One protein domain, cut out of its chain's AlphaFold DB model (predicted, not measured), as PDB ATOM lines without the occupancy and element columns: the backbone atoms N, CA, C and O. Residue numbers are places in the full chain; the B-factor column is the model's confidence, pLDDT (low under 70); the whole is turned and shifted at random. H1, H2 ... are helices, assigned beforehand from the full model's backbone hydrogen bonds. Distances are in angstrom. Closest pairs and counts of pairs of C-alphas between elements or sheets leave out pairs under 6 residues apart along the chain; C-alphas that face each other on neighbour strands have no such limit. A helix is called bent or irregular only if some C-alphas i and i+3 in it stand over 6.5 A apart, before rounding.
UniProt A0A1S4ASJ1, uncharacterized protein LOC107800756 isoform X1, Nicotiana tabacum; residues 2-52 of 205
ATOM      1  N   THR A   2      34.584 -11.194  37.219       58.62
ATOM      2  CA  THR A   2      34.855 -11.831  38.540       58.62
ATOM      3  C   THR A   2      33.983 -11.253  39.664       58.62
ATOM      4  O   THR A   2      33.335 -12.002  40.386       58.62
ATOM      5  N   ARG A   3      33.850  -9.918  39.723       63.34
ATOM      6  CA  ARG A   3      32.952  -9.224  40.669       63.34
ATOM      7  C   ARG A   3      31.463  -9.526  40.450       63.34
ATOM      8  O   ARG A   3      30.703  -9.544  41.406       63.34
ATOM      9  N   GLU A   4      31.034  -9.773  39.212       65.81
ATOM     10  CA  GLU A   4      29.631 -10.120  38.909       65.81
ATOM     11  C   GLU A   4      29.297 -11.530  39.392       65.81
ATOM     12  O   GLU A   4      28.275 -11.733  40.041       65.81
ATOM     13  N   TYR A   5      30.194 -12.486  39.148       63.56
ATOM     14  CA  TYR A   5      30.050 -13.840  39.669       63.56
ATOM     15  C   TYR A   5      30.054 -13.861  41.203       63.56
ATOM     16  O   TYR A   5      29.245 -14.550  41.820       63.56
ATOM     17  N   GLU A   6      30.930 -13.081  41.843       64.81
ATOM     18  CA  GLU A   6      30.944 -12.943  43.304       64.81
ATOM     19  C   GLU A   6      29.613 -12.415  43.850       64.81
ATOM     20  O   GLU A   6      29.128 -12.928  44.861       64.81
ATOM     21  N   VAL A   7      28.990 -11.445  43.169       66.31
ATOM     22  CA  VAL A   7      27.660 -10.927  43.518       66.31
ATOM     23  C   VAL A   7      26.594 -12.013  43.354       66.31
ATOM     24  O   VAL A   7      25.810 -12.235  44.279       66.31
ATOM     25  N   GLU A   8      26.598 -12.752  42.244       63.00
ATOM     26  CA  GLU A   8      25.623 -13.818  41.983       63.00
ATOM     27  C   GLU A   8      25.740 -14.977  42.990       63.00
ATOM     28  O   GLU A   8      24.736 -15.416  43.557       63.00
ATOM     29  N   VAL A   9      26.961 -15.397  43.330       59.44
ATOM     30  CA  VAL A   9      27.216 -16.412  44.366       59.44
ATOM     31  C   VAL A   9      26.878 -15.895  45.766       59.44
ATOM     32  O   VAL A   9      26.382 -16.654  46.605       59.44
ATOM     33  N   SER A  10      27.114 -14.609  46.049       58.75
ATOM     34  CA  SER A  10      26.783 -14.007  47.348       58.75
ATOM     35  C   SER A  10      25.278 -13.990  47.623       58.75
ATOM     36  O   SER A  10      24.880 -14.170  48.776       58.75
ATOM     37  N   ASN A  11      24.467 -13.874  46.568       55.97
ATOM     38  CA  ASN A  11      23.009 -13.888  46.640       55.97
ATOM     39  C   ASN A  11      22.431 -15.297  46.849       55.97
ATOM     40  O   ASN A  11      21.295 -15.425  47.303       55.97
ATOM     41  N   GLN A  12      23.193 -16.358  46.557       58.00
ATOM     42  CA  GLN A  12      22.651 -17.717  46.492       58.00
ATOM     43  C   GLN A  12      22.855 -18.582  47.750       58.00
ATOM     44  O   GLN A  12      22.161 -19.592  47.845       58.00
ATOM     45  N   ARG A  13      23.725 -18.250  48.735       56.28
ATOM     46  CA  ARG A  13      23.886 -19.051  49.988       56.28
ATOM     47  C   ARG A  13      24.691 -18.382  51.125       56.28
ATOM     48  O   ARG A  13      25.695 -17.706  50.902       56.28
ATOM     49  N   ARG A  14      24.316 -18.684  52.382       61.88
ATOM     50  CA  ARG A  14      25.123 -18.438  53.603       61.88
ATOM     51  C   ARG A  14      26.253 -19.474  53.709       61.88
ATOM     52  O   ARG A  14      25.987 -20.670  53.705       61.88
ATOM     53  N   GLY A  15      27.498 -19.020  53.843       64.44
ATOM     54  CA  GLY A  15      28.686 -19.867  54.003       64.44
ATOM     55  C   GLY A  15      29.932 -19.041  54.339       64.44
ATOM     56  O   GLY A  15      29.927 -17.820  54.152       64.44
ATOM     57  N   SER A  16      30.986 -19.682  54.858       71.44
ATOM     58  CA  SER A  16      32.260 -19.008  55.159       71.44
ATOM     59  C   SER A  16      32.922 -18.466  53.883       71.44
ATOM     60  O   SER A  16      32.693 -18.989  52.790       71.44
ATOM     61  N   LYS A  17      33.772 -17.433  54.006       69.62
ATOM     62  CA  LYS A  17      34.528 -16.875  52.864       69.62
ATOM     63  C   LYS A  17      35.357 -17.954  52.140       69.62
ATOM     64  O   LYS A  17      35.365 -17.981  50.916       69.62
ATOM     65  N   TRP A  18      35.938 -18.908  52.875       69.00
ATOM     66  CA  TRP A  18      36.662 -20.053  52.300       69.00
ATOM     67  C   TRP A  18      35.772 -20.961  51.438       69.00
ATOM     68  O   TRP A  18      36.141 -21.327  50.325       69.00
ATOM     69  N   SER A  19      34.564 -21.290  51.913       73.62
ATOM     70  CA  SER A  19      33.620 -22.101  51.135       73.62
ATOM     71  C   SER A  19      33.202 -21.396  49.842       73.62
ATOM     72  O   SER A  19      33.058 -22.055  48.813       73.62
ATOM     73  N   LYS A  20      33.063 -20.065  49.870       76.38
ATOM     74  CA  LYS A  20      32.781 -19.260  48.674       76.38
ATOM     75  C   LYS A  20      33.938 -19.302  47.672       76.38
ATOM     76  O   LYS A  20      33.684 -19.562  46.502       76.38
ATOM     77  N   ALA A  21      35.182 -19.132  48.126       73.50
ATOM     78  CA  ALA A  21      36.369 -19.220  47.266       73.50
ATOM     79  C   ALA A  21      36.508 -20.605  46.608       73.50
ATOM     80  O   ALA A  21      36.761 -20.710  45.408       73.50
ATOM     81  N   LYS A  22      36.250 -21.681  47.363       77.31
ATOM     82  CA  LYS A  22      36.255 -23.045  46.819       77.31
ATOM     83  C   LYS A  22      35.179 -23.247  45.746       77.31
ATOM     84  O   LYS A  22      35.474 -23.779  44.681       77.31
ATOM     85  N   ASN A  23      33.950 -22.798  46.005       81.44
ATOM     86  CA  ASN A  23      32.862 -22.891  45.028       81.44
ATOM     87  C   ASN A  23      33.153 -22.071  43.765       81.44
ATOM     88  O   ASN A  23      32.815 -22.522  42.673       81.44
ATOM     89  N   HIS A  24      33.792 -20.906  43.911       78.69
ATOM     90  CA  HIS A  24      34.235 -20.085  42.789       78.69
ATOM     91  C   HIS A  24      35.181 -20.862  41.876       78.69
ATOM     92  O   HIS A  24      34.885 -21.034  40.700       78.69
ATOM     93  N   SER A  25      36.258 -21.418  42.435       78.44
ATOM     94  CA  SER A  25      37.240 -22.203  41.678       78.44
ATOM     95  C   SER A  25      36.607 -23.357  40.881       78.44
ATOM     96  O   SER A  25      37.014 -23.623  39.755       78.44
ATOM     97  N   GLN A  26      35.578 -24.013  41.430       83.44
ATOM     98  CA  GLN A  26      34.965 -25.192  40.805       83.44
ATOM     99  C   GLN A  26      33.912 -24.874  39.738       83.44
ATOM    100  O   GLN A  26      33.766 -25.646  38.796       83.44
ATOM    101  N   ASN A  27      33.155 -23.784  39.892       87.94
ATOM    102  CA  ASN A  27      31.979 -23.519  39.051       87.94
ATOM    103  C   ASN A  27      32.159 -22.316  38.116       87.94
ATOM    104  O   ASN A  27      31.302 -22.078  37.264       87.94
ATOM    105  N   PHE A  28      33.235 -21.537  38.274       87.94
ATOM    106  CA  PHE A  28      33.443 -20.312  37.507       87.94
ATOM    107  C   PHE A  28      33.512 -20.563  35.999       87.94
ATOM    108  O   PHE A  28      32.890 -19.816  35.254       87.94
ATOM    109  N   SER A  29      34.210 -21.607  35.540       87.62
ATOM    110  CA  SER A  29      34.355 -21.896  34.104       87.62
ATOM    111  C   SER A  29      33.005 -22.143  33.428       87.62
ATOM    112  O   SER A  29      32.673 -21.468  32.459       87.62
ATOM    113  N   GLN A  30      32.190 -23.037  33.995       88.75
ATOM    114  CA  GLN A  30      30.854 -23.342  33.479       88.75
ATOM    115  C   GLN A  30      29.933 -22.116  33.523       88.75
ATOM    116  O   GLN A  30      29.188 -21.852  32.578       88.75
ATOM    117  N   TRP A  31      29.975 -21.347  34.616       90.38
ATOM    118  CA  TRP A  31      29.213 -20.104  34.698       90.38
ATOM    119  C   TRP A  31      29.661 -19.099  33.632       90.38
ATOM    120  O   TRP A  31      28.813 -18.481  32.995       90.38
ATOM    121  N   PHE A  32      30.969 -18.948  33.420       91.06
ATOM    122  CA  PHE A  32      31.542 -17.975  32.498       91.06
ATOM    123  C   PHE A  32      31.161 -18.286  31.047       91.06
ATOM    124  O   PHE A  32      30.744 -17.382  30.319       91.06
ATOM    125  N   GLU A  33      31.192 -19.561  30.663       89.69
ATOM    126  CA  GLU A  33      30.683 -20.046  29.378       89.69
ATOM    127  C   GLU A  33      29.207 -19.655  29.185       89.69
ATOM    128  O   GLU A  33      28.879 -18.890  28.274       89.69
ATOM    129  N   ILE A  34      28.324 -20.061  30.106       89.25
ATOM    130  CA  ILE A  34      26.880 -19.772  30.033       89.25
ATOM    131  C   ILE A  34      26.604 -18.263  30.014       89.25
ATOM    132  O   ILE A  34      25.712 -17.797  29.302       89.25
ATOM    133  N   ARG A  35      27.341 -17.489  30.817       87.56
ATOM    134  CA  ARG A  35      27.195 -16.036  30.927       87.56
ATOM    135  C   ARG A  35      27.561 -15.347  29.616       87.56
ATOM    136  O   ARG A  35      26.803 -14.489  29.172       87.56
ATOM    137  N   SER A  36      28.669 -15.750  28.993       89.62
ATOM    138  CA  SER A  36      29.158 -15.172  27.735       89.62
ATOM    139  C   SER A  36      28.222 -15.411  26.543       89.62
ATOM    140  O   SER A  36      28.183 -14.592  25.632       89.62
ATOM    141  N   LEU A  37      27.432 -16.493  26.568       84.38
ATOM    142  CA  LEU A  37      26.444 -16.808  25.529       84.38
ATOM    143  C   LEU A  37      25.189 -15.926  25.602       84.38
ATOM    144  O   LEU A  37      24.472 -15.795  24.614       84.38
ATOM    145  N   LYS A  38      24.894 -15.355  26.775       82.81
ATOM    146  CA  LYS A  38      23.684 -14.550  27.018       82.81
ATOM    147  C   LYS A  38      23.872 -13.064  26.724       82.81
ATOM    148  O   LYS A  38      22.886 -12.332  26.728       82.81
ATOM    149  N   GLU A  39      25.103 -12.613  26.508       79.50
ATOM    150  CA  GLU A  39      25.430 -11.205  26.285       79.50
ATOM    151  C   GLU A  39      26.192 -10.989  24.986       79.50
ATOM    152  O   GLU A  39      26.913 -11.861  24.499       79.50
ATOM    153  N   ASP A  40      26.071  -9.776  24.450       88.50
ATOM    154  CA  ASP A  40      26.927  -9.336  23.361       88.50
ATOM    155  C   ASP A  40      28.288  -8.892  23.912       88.50
ATOM    156  O   ASP A  40      28.530  -7.723  24.209       88.50
ATOM    157  N   VAL A  41      29.163  -9.874  24.139       89.62
ATOM    158  CA  VAL A  41      30.536  -9.655  24.612       89.62
ATOM    159  C   VAL A  41      31.536  -9.668  23.446       89.62
ATOM    160  O   VAL A  41      31.277 -10.310  22.422       89.62
ATOM    161  N   PRO A  42      32.710  -9.019  23.590       92.19
ATOM    162  CA  PRO A  42      33.768  -9.077  22.583       92.19
ATOM    163  C   PRO A  42      34.175 -10.516  22.248       92.19
ATOM    164  O   PRO A  42      34.187 -11.376  23.129       92.19
ATOM    165  N   ASP A  43      34.584 -10.768  21.001       90.12
ATOM    166  CA  ASP A  43      34.945 -12.115  20.527       90.12
ATOM    167  C   ASP A  43      36.008 -12.787  21.410       90.12
ATOM    168  O   ASP A  43      35.847 -13.936  21.806       90.12
ATOM    169  N   LEU A  44      37.025 -12.037  21.849       91.44
ATOM    170  CA  LEU A  44      38.047 -12.533  22.778       91.44
ATOM    171  C   LEU A  44      37.445 -13.131  24.062       91.44
ATOM    172  O   LEU A  44      37.928 -14.148  24.556       91.44
ATOM    173  N   ILE A  45      36.390 -12.516  24.603       92.31
ATOM    174  CA  ILE A  45      35.705 -13.001  25.806       92.31
ATOM    175  C   ILE A  45      34.931 -14.286  25.505       92.31
ATOM    176  O   ILE A  45      34.952 -15.195  26.334       92.31
ATOM    177  N   LYS A  46      34.313 -14.397  24.320       91.75
ATOM    178  CA  LYS A  46      33.657 -15.636  23.863       91.75
ATOM    179  C   LYS A  46      34.671 -16.771  23.704       91.75
ATOM    180  O   LYS A  46      34.437 -17.878  24.167       91.75
ATOM    181  N   GLN A  47      35.834 -16.502  23.119       92.62
ATOM    182  CA  GLN A  47      36.877 -17.522  22.964       92.62
ATOM    183  C   GLN A  47      37.463 -17.959  24.314       92.62
ATOM    184  O   GLN A  47      37.681 -19.145  24.550       92.62
ATOM    185  N   LEU A  48      37.677 -17.016  25.237       93.12
ATOM    186  CA  LEU A  48      38.125 -17.334  26.595       93.12
ATOM    187  C   LEU A  48      37.117 -18.193  27.364       93.12
ATOM    188  O   LEU A  48      37.540 -19.029  28.160       93.12
ATOM    189  N   SER A  49      35.816 -17.980  27.156       92.94
ATOM    190  CA  SER A  49      34.765 -18.695  27.880       92.94
ATOM    191  C   SER A  49      34.562 -20.128  27.386       92.94
ATOM    192  O   SER A  49      34.278 -20.999  28.203       92.94
ATOM    193  N   ILE A  50      34.788 -20.383  26.092       91.88
ATOM    194  CA  ILE A  50      34.829 -21.734  25.503       91.88
ATOM    195  C   ILE A  50      36.016 -22.533  26.066       91.88
ATOM    196  O   ILE A  50      35.923 -23.740  26.290       91.88
ATOM    197  N   GLY A  51      37.132 -21.852  26.323       92.81
ATOM    198  CA  GLY A  51      38.362 -22.467  26.807       92.81
ATOM    199  C   GLY A  51      39.313 -22.892  25.681       92.81
ATOM    200  O   GLY A  51      39.026 -22.717  24.495       92.81
ATOM    201  N   PRO A  52      40.504 -23.395  26.044       94.88
ATOM    202  CA  PRO A  52      41.523 -23.774  25.077       94.88
ATOM    203  C   PRO A  52      41.182 -25.096  24.381       94.88
ATOM    204  O   PRO A  52      40.442 -25.931  24.902       94.88
TER     205      PRO A  52
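What this domain is: This is residues 2 to 52 of the 205 residues of the protein "uncharacterized protein LOC107800756 isoform X1" of Nicotiana tabacum (UniProt A0A1S4ASJ1). A bent helix, H2, makes the backbone of an elongated, two-ended model: H3 folds back on its second arm, H2b, as a helical hairpin at one end, and at the other end H1 stands near its first arm, H2a, without clearly touching it. Two stretches stick out: residues 11 to 19, of which 17 to 19 belong to H2, and residues 38 to 44, and they take in the links from H1 to H2 and from H2 to H3. The printed part has 51 residues with three named helices, H1, H2 and H3 in that order along the chain, and no named strand; its class is all helix. The whole is only just loose, close to compact, with a radius of gyration of the C-alphas of 12.1 A, and its C-alphas span 35 by 21 by 13 A.

How they stand to each other: H2, residues 17 to 37, was assigned as one helix by its hydrogen bonds, but it is bent: C-alphas 26 and 29 are 7.5 A apart. Its arms are H2a, residues 17 to 26, and H2b, residues 29 to 37; their lines stand at a steep tilt of 68 degrees, only just short of about perpendicular. H2b touches H3, residues 43 to 50, and the closest C-alphas, those of Glu 33 and Ser 49, are 4.6 A apart. The two form a helical hairpin, running opposite ways at a steep tilt of 40 degrees. H1, residues 2 to 12, is close to H2a but not clearly touching it: their closest C-alphas, those of Val 9 and Lys 20, are 7.6 A apart. H1 and H2a run opposite ways at a steep tilt of 66 degrees. H1 is only just apart from H2b, the closest C-alphas being 8.0 A apart, and H1 and H3 are apart, as are H2a and H3. Every O i to N i+4 pair is within hydrogen-bond range in H2a, H2b and H3, and 6 of 7 are in H1.

Where its parts are: H2a begins at C-alpha 17, at (34.528, -16.875, 52.864), and measures 14.7 A from first to last C-alpha. H2b measures 12.7 A. H1 begins at C-alpha 2, at (34.855, -11.831, 38.540), and measures 15.7 A. H3 measures 10.8 A and ends at C-alpha 50, at (34.829, -21.734, 25.503).

The domain as a whole: The two C-alphas farthest apart, those of Ser 16 and Asp 43, are 35.4 A apart. Residues 11 to 19, of which 17 to 19 belong to H2, and residues 38 to 44 stand free. The printed part has no cut, and the links H1 to H2 and H2 to H3 are tight. The mean pLDDT of the printed part is 78.9; residues 2 to 15 and 17 to 18 are under 70, and the mean for H1 is 62.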